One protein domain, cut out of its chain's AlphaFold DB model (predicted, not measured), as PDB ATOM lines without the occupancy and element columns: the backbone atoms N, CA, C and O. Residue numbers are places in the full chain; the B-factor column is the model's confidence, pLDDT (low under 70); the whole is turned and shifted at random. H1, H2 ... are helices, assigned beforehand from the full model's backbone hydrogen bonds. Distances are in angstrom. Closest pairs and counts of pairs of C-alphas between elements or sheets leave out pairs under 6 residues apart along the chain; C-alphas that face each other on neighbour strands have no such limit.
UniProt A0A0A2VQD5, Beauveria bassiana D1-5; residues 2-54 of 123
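AT A GLANCE: This is residues 2 to 54 of the 123 residues of a protein of Beauveria bassiana D1-5 (UniProt A0A0A2VQD5). One long helix, H2, and one short helix, H1, make the two arms of a flat, V-like corner, joined by a tight link. A long loop stretch, residues 2 to 25, starts beside H2, crosses the open side of the V, folds back near Gly 13 and leads into H1. The printed part has 53 residues with two named helices, H1 then H2, and no named strand; its class is all helix, although under half of the residues, 25, are in named elements. It is compact, with a radius of gyration of the C-alphas of 11.3 A, and spans 31 by 26 by 13 A.

HOW THE PARTS SIT: H2, residues 35 to 53, is the longest helix. H1, residues 26 to 31, precedes it across a tight link of 3 residues. The two helices are apart, with no C-alpha of the one within 8 A of the other. In H1 and H2 every O i to N i+4 pair is within hydrogen-bond range.

IN THESE COORDINATES: H2 measures 26.2 A from C-alpha 35 at (22.877, -51.631, 10.568) to C-alpha 53 at (14.585, -33.717, 27.719). H1 begins at C-alpha 26, (22.715, -57.486, 25.837).

THE WHOLE: The C-alphas farthest apart, those of Arg 28 and Gly 54, are 31.8 A apart. The printed part has no cut. The pLDDT is under 70 at residues 6, 8 and 10 to 30.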
ATOM      1  N   LEU A   2      21.583 -38.789  21.464       73.25
ATOM      2  CA  LEU A   2      21.560 -37.657  20.513       73.25
ATOM      3  C   LEU A   2      22.488 -37.842  19.300       73.25
ATOM      4  O   LEU A   2      22.144 -37.425  18.198       73.25
ATOM      5  N   ALA A   3      23.604 -38.551  19.483       78.25
ATOM      6  CA  ALA A   3      24.510 -38.962  18.410       78.25
ATOM      7  C   ALA A   3      23.966 -40.106  17.524       78.25
ATOM      8  O   ALA A   3      24.710 -40.648  16.718       78.25
ATOM      9  N   ARG A   4      22.697 -40.516  17.695       70.56
ATOM     10  CA  ARG A   4      22.043 -41.636  16.983       70.56
ATOM     11  C   ARG A   4      22.762 -42.989  17.077       70.56
ATOM     12  O   ARG A   4      22.474 -43.892  16.305       70.56
ATOM     13  N   ALA A   5      23.663 -43.151  18.038       73.19
ATOM     14  CA  ALA A   5      24.223 -44.451  18.378       73.19
ATOM     15  C   ALA A   5      23.293 -45.192  19.359       73.19
ATOM     16  O   ALA A   5      22.766 -44.540  20.281       73.19
ATOM     17  N   PRO A   6      23.124 -46.521  19.209       66.69
ATOM     18  CA  PRO A   6      22.505 -47.361  20.228       66.69
ATOM     19  C   PRO A   6      23.281 -47.217  21.540       66.69
ATOM     20  O   PRO A   6      24.511 -47.182  21.535       66.69
ATOM     21  N   VAL A   7      22.575 -47.091  22.663       70.50
ATOM     22  CA  VAL A   7      23.204 -46.925  23.980       70.50
ATOM     23  C   VAL A   7      22.861 -48.124  24.843       70.50
ATOM     24  O   VAL A   7      21.686 -48.398  25.075       70.50
ATOM     25  N   LEU A   8      23.899 -48.793  25.336       69.25
ATOM     26  CA  LEU A   8      23.794 -49.718  26.454       69.25
ATOM     27  C   LEU A   8      23.903 -48.895  27.728       69.25
ATOM     28  O   LEU A   8      24.894 -48.191  27.924       69.25
ATOM     29  N   ALA A   9      22.877 -48.946  28.562       70.81
ATOM     30  CA  ALA A   9      22.884 -48.243  29.827       70.81
ATOM     31  C   ALA A   9      22.696 -49.214  30.985       70.81
ATOM     32  O   ALA A   9      22.168 -50.311  30.809       70.81
ATOM     33  N   ALA A  10      23.148 -48.794  32.165       65.00
ATOM     34  CA  ALA A  10      22.899 -49.534  33.389       65.00
ATOM     35  C   ALA A  10      21.388 -49.726  33.585       65.00
ATOM     36  O   ALA A  10      20.596 -48.826  33.310       65.00
ATOM     37  N   ASN A  11      21.007 -50.890  34.102       63.53
ATOM     38  CA  ASN A  11      19.628 -51.233  34.449       63.53
ATOM     39  C   ASN A  11      19.153 -50.574  35.761       63.53
ATOM     40  O   ASN A  11      18.184 -51.032  36.359       63.53
ATOM     41  N   THR A  12      19.862 -49.553  36.245       54.28
ATOM     42  CA  THR A  12      19.540 -48.818  37.471       54.28
ATOM     43  C   THR A  12      19.874 -47.328  37.318       54.28
ATOM     44  O   THR A  12      20.782 -46.948  36.573       54.28
ATOM     45  N   GLY A  13      19.141 -46.471  38.040       61.22
ATOM     46  CA  GLY A  13      19.330 -45.014  38.063       61.22
ATOM     47  C   GLY A  13      18.668 -44.260  36.900       61.22
ATOM     48  O   GLY A  13      17.755 -44.758  36.245       61.22
ATOM     49  N   GLY A  14      19.136 -43.039  36.625       57.97
ATOM     50  CA  GLY A  14      18.594 -42.169  35.565       57.97
ATOM     51  C   GLY A  14      18.531 -42.759  34.139       57.97
ATOM     52  O   GLY A  14      17.641 -42.379  33.380       57.97
ATOM     53  N   PRO A  15      19.400 -43.703  33.726       64.69
ATOM     54  CA  PRO A  15      19.315 -44.276  32.384       64.69
ATOM     55  C   PRO A  15      18.133 -45.232  32.160       64.69
ATOM     56  O   PRO A  15      17.687 -45.366  31.021       64.69
ATOM     57  N   THR A  16      17.599 -45.852  33.217       58.66
ATOM     58  CA  THR A  16      16.450 -46.778  33.144       58.66
ATOM     59  C   THR A  16      15.166 -46.081  32.689       58.66
ATOM     60  O   THR A  16      14.366 -46.662  31.969       58.66
ATOM     61  N   GLU A  17      15.006 -44.792  33.003       54.62
ATOM     62  CA  GLU A  17      13.867 -43.972  32.554       54.62
ATOM     63  C   GLU A  17      13.925 -43.653  31.050       54.62
ATOM     64  O   GLU A  17      12.970 -43.153  30.454       54.62
ATOM     65  N   THR A  18      15.071 -43.929  30.420       52.94
ATOM     66  CA  THR A  18      15.367 -43.554  29.039       52.94
ATOM     67  C   THR A  18      15.910 -44.735  28.230       52.94
ATOM     68  O   THR A  18      16.490 -44.513  27.179       52.94
ATOM     69  N   VAL A  19      15.766 -46.002  28.622       59.03
ATOM     70  CA  VAL A  19      16.182 -47.155  27.788       59.03
ATOM     71  C   VAL A  19      15.170 -48.292  27.945       59.03
ATOM     72  O   VAL A  19      14.652 -48.501  29.030       59.03
ATOM     73  N   VAL A  20      14.854 -48.995  26.851       56.53
ATOM     74  CA  VAL A  20      13.915 -50.134  26.855       56.53
ATOM     75  C   VAL A  20      14.591 -51.345  27.506       56.53
ATOM     76  O   VAL A  20      15.729 -51.660  27.160       56.53
ATOM     77  N   GLU A  21      13.899 -52.001  28.440       55.16
ATOM     78  CA  GLU A  21      14.398 -53.180  29.157       55.16
ATOM     79  C   GLU A  21      14.513 -54.408  28.239       55.16
ATOM     80  O   GLU A  21      13.538 -54.805  27.605       55.16
ATOM     81  N   ASP A  22      15.678 -55.062  28.236       55.28
ATOM     82  CA  ASP A  22      15.794 -56.470  27.843       55.28
ATOM     83  C   ASP A  22      16.866 -57.153  28.716       55.28
ATOM     84  O   ASP A  22      17.943 -56.593  28.935       55.28
ATOM     85  N   ARG A  23      16.548 -58.325  29.291       54.88
ATOM     86  CA  ARG A  23      17.331 -58.991  30.364       54.88
ATOM     87  C   ARG A  23      18.299 -60.080  29.867       54.88
ATOM     88  O   ARG A  23      18.990 -60.689  30.681       54.88
ATOM     89  N   ASP A  24      18.352 -60.329  28.562       54.19
ATOM     90  CA  ASP A  24      19.276 -61.285  27.927       54.19
ATOM     91  C   ASP A  24      20.715 -60.728  27.837       54.19
ATOM     92  O   ASP A  24      20.899 -59.539  28.096       54.19
ATOM     93  N   PRO A  25      21.769 -61.502  27.477       59.94
ATOM     94  CA  PRO A  25      23.132 -60.971  27.379       59.94
ATOM     95  C   PRO A  25      23.212 -59.894  26.286       59.94
ATOM     96  O   PRO A  25      23.493 -60.168  25.116       59.94
ATOM     97  N   VAL A  26      22.976 -58.646  26.697       63.31
ATOM     98  CA  VAL A  26      22.715 -57.486  25.837       63.31
ATOM     99  C   VAL A  26      23.871 -57.237  24.874       63.31
ATOM    100  O   VAL A  26      23.654 -56.852  23.731       63.31
ATOM    101  N   MET A  27      25.100 -57.562  25.284       63.81
ATOM    102  CA  MET A  27      26.282 -57.484  24.423       63.81
ATOM    103  C   MET A  27      26.209 -58.404  23.205       63.81
ATOM    104  O   MET A  27      26.591 -57.994  22.115       63.81
ATOM    105  N   ARG A  28      25.700 -59.631  23.346       68.12
ATOM    106  CA  ARG A  28      25.622 -60.573  22.220       68.12
ATOM    107  C   ARG A  28      24.587 -60.107  21.197       68.12
ATOM    108  O   ARG A  28      24.835 -60.178  20.000       68.12
ATOM    109  N   ARG A  29      23.476 -59.552  21.688       67.62
ATOM    110  CA  ARG A  29      22.395 -58.991  20.871       67.62
ATOM    111  C   ARG A  29      22.771 -57.657  20.219       67.62
ATOM    112  O   ARG A  29      22.407 -57.416  19.073       67.62
ATOM    113  N   ALA A  30      23.543 -56.822  20.916       69.44
ATOM    114  CA  ALA A  30      24.095 -55.580  20.380       69.44
ATOM    115  C   ALA A  30      25.120 -55.835  19.264       69.44
ATOM    116  O   ALA A  30      25.168 -55.084  18.295       69.44
ATOM    117  N   LEU A  31      25.910 -56.910  19.373       74.50
ATOM    118  CA  LEU A  31      26.866 -57.314  18.336       74.50
ATOM    119  C   LEU A  31      26.198 -58.001  17.133       74.50
ATOM    120  O   LEU A  31      26.756 -57.978  16.042       74.50
ATOM    121  N   SER A  32      25.009 -58.585  17.306       80.62
ATOM    122  CA  SER A  32      24.223 -59.194  16.220       80.62
ATOM    123  C   SER A  32      23.242 -58.225  15.548       80.62
ATOM    124  O   SER A  32      22.392 -58.651  14.767       80.62
ATOM    125  N   LEU A  33      23.285 -56.939  15.900       77.56
ATOM    126  CA  LEU A  33      22.304 -55.949  15.471       77.56
ATOM    127  C   LEU A  33      22.591 -55.512  14.030       77.56
ATOM    128  O   LEU A  33      23.716 -55.139  13.693       77.56
ATOM    129  N   SER A  34      21.574 -55.548  13.167       83.69
ATOM    130  CA  SER A  34      21.737 -55.080  11.790       83.69
ATOM    131  C   SER A  34      21.973 -53.566  11.763       83.69
ATOM    132  O   SER A  34      21.497 -52.829  12.630       83.69
ATOM    133  N   ALA A  35      22.666 -53.070  10.735       82.00
ATOM    134  CA  ALA A  35      22.877 -51.631  10.568       82.00
ATOM    135  C   ALA A  35      21.545 -50.852  10.492       82.00
ATOM    136  O   ALA A  35      21.445 -49.739  11.010       82.00
ATOM    137  N   ALA A  36      20.510 -51.457   9.900       82.12
ATOM    138  CA  ALA A  36      19.174 -50.874   9.806       82.12
ATOM    139  C   ALA A  36      18.485 -50.781  11.179       82.12
ATOM    140  O   ALA A  36      17.916 -49.742  11.519       82.12
ATOM    141  N   ASP A  37      18.575 -51.833  11.994       78.88
ATOM    142  CA  ASP A  37      18.003 -51.832  13.342       78.88
ATOM    143  C   ASP A  37      18.752 -50.865  14.268       78.88
ATOM    144  O   ASP A  37      18.123 -50.152  15.052       78.88
ATOM    145  N   ALA A  38      20.077 -50.762  14.127       79.19
ATOM    146  CA  ALA A  38      20.899 -49.843  14.910       79.19
ATOM    147  C   ALA A  38      20.556 -48.380  14.597       79.19
ATOM    148  O   ALA A  38      20.415 -47.565  15.512       79.19
ATOM    149  N   ALA A  39      20.351 -48.059  13.315       80.38
ATOM    150  CA  ALA A  39      19.902 -46.740  12.883       80.38
ATOM    151  C   ALA A  39      18.498 -46.412  13.417       80.38
ATOM    152  O   ALA A  39      18.289 -45.329  13.968       80.38
ATOM    153  N   ARG A  40      17.558 -47.369  13.341       82.00
ATOM    154  CA  ARG A  40      16.196 -47.209  13.876       82.00
ATOM    155  C   ARG A  40      16.210 -46.922  15.379       82.00
ATOM    156  O   ARG A  40      15.593 -45.955  15.820       82.00
ATOM    157  N   MET A  41      16.963 -47.704  16.155       79.12
ATOM    158  CA  MET A  41      17.103 -47.510  17.606       79.12
ATOM    159  C   MET A  41      17.771 -46.172  17.952       79.12
ATOM    160  O   MET A  41      17.386 -45.501  18.912       79.12
ATOM    161  N   GLY A  42      18.761 -45.759  17.160       79.94
ATOM    162  CA  GLY A  42      19.416 -44.462  17.292       79.94
ATOM    163  C   GLY A  42      18.468 -43.283  17.075       79.94
ATOM    164  O   GLY A  42      18.486 -42.317  17.846       79.94
ATOM    165  N   ASP A  43      17.619 -43.362  16.051       82.50
ATOM    166  CA  ASP A  43      16.624 -42.333  15.753       82.50
ATOM    167  C   ASP A  43      15.504 -42.280  16.796       82.50
ATOM    168  O   ASP A  43      15.121 -41.186  17.218       82.50
ATOM    169  N   GLU A  44      15.044 -43.431  17.284       81.75
ATOM    170  CA  GLU A  44      14.055 -43.514  18.360       81.75
ATOM    171  C   GLU A  44      14.591 -42.925  19.674       81.75
ATOM    172  O   GLU A  44      13.939 -42.086  20.304       81.75
ATOM    173  N   GLY A  45      15.822 -43.285  20.055       77.81
ATOM    174  CA  GLY A  45      16.486 -42.729  21.233       77.81
ATOM    175  C   GLY A  45      16.684 -41.216  21.123       77.81
ATOM    176  O   GLY A  45      16.472 -40.484  22.091       77.81
ATOM    177  N   ARG A  46      17.035 -40.715  19.934       80.25
ATOM    178  CA  ARG A  46      17.137 -39.272  19.678       80.25
ATOM    179  C   ARG A  46      15.783 -38.572  19.794       80.25
ATOM    180  O   ARG A  46      15.735 -37.490  20.377       80.25
ATOM    181  N   ARG A  47      14.711 -39.162  19.250       81.81
ATOM    182  CA  ARG A  47      13.354 -38.604  19.339       81.81
ATOM    183  C   ARG A  47      12.923 -38.473  20.797       81.81
ATOM    184  O   ARG A  47      12.602 -37.377  21.231       81.81
ATOM    185  N   ARG A  48      13.055 -39.545  21.580       77.19
ATOM    186  CA  ARG A  48      12.712 -39.543  23.010       77.19
ATOM    187  C   ARG A  48      13.486 -38.503  23.814       77.19
ATOM    188  O   ARG A  48      12.901 -37.814  24.641       77.19
ATOM    189  N   VAL A  49      14.787 -38.351  23.562       80.25
ATOM    190  CA  VAL A  49      15.571 -37.324  24.265       80.25
ATOM    191  C   VAL A  49      15.090 -35.918  23.915       80.25
ATOM    192  O   VAL A  49      14.999 -35.077  24.801       80.25
ATOM    193  N   LYS A  50      14.745 -35.654  22.654       79.19
ATOM    194  CA  LYS A  50      14.204 -34.347  22.264       79.19
ATOM    195  C   LYS A  50      12.824 -34.077  22.861       79.19
ATOM    196  O   LYS A  50      12.592 -32.963  23.317       79.19
ATOM    197  N   ASP A  51      11.950 -35.075  22.882       79.12
ATOM    198  CA  ASP A  51      10.570 -34.906  23.343       79.12
ATOM    199  C   ASP A  51      10.490 -34.754  24.871       79.12
ATOM    200  O   ASP A  51       9.738 -33.918  25.375       79.12
ATOM    201  N   THR A  52      11.293 -35.520  25.614       71.69
ATOM    202  CA  THR A  52      11.259 -35.530  27.087       71.69
ATOM    203  C   THR A  52      12.250 -34.544  27.702       71.69
ATOM    204  O   THR A  52      11.918 -33.829  28.644       71.69
ATOM    205  N   PHE A  53      13.465 -34.479  27.158       71.69
ATOM    206  CA  PHE A  53      14.585 -33.717  27.719       71.69
ATOM    207  C   PHE A  53      14.991 -32.526  26.841       71.69
ATOM    208  O   PHE A  53      16.061 -31.941  27.022       71.69
ATOM    209  N   GLY A  54      14.150 -32.155  25.873       78.81
ATOM    210  CA  GLY A  54      14.353 -30.965  25.058       78.81
ATOM    211  C   GLY A  54      14.390 -29.701  25.915       78.81
ATOM    212  O   GLY A  54      13.618 -29.553  26.865       78.81
TER     213      GLY A  54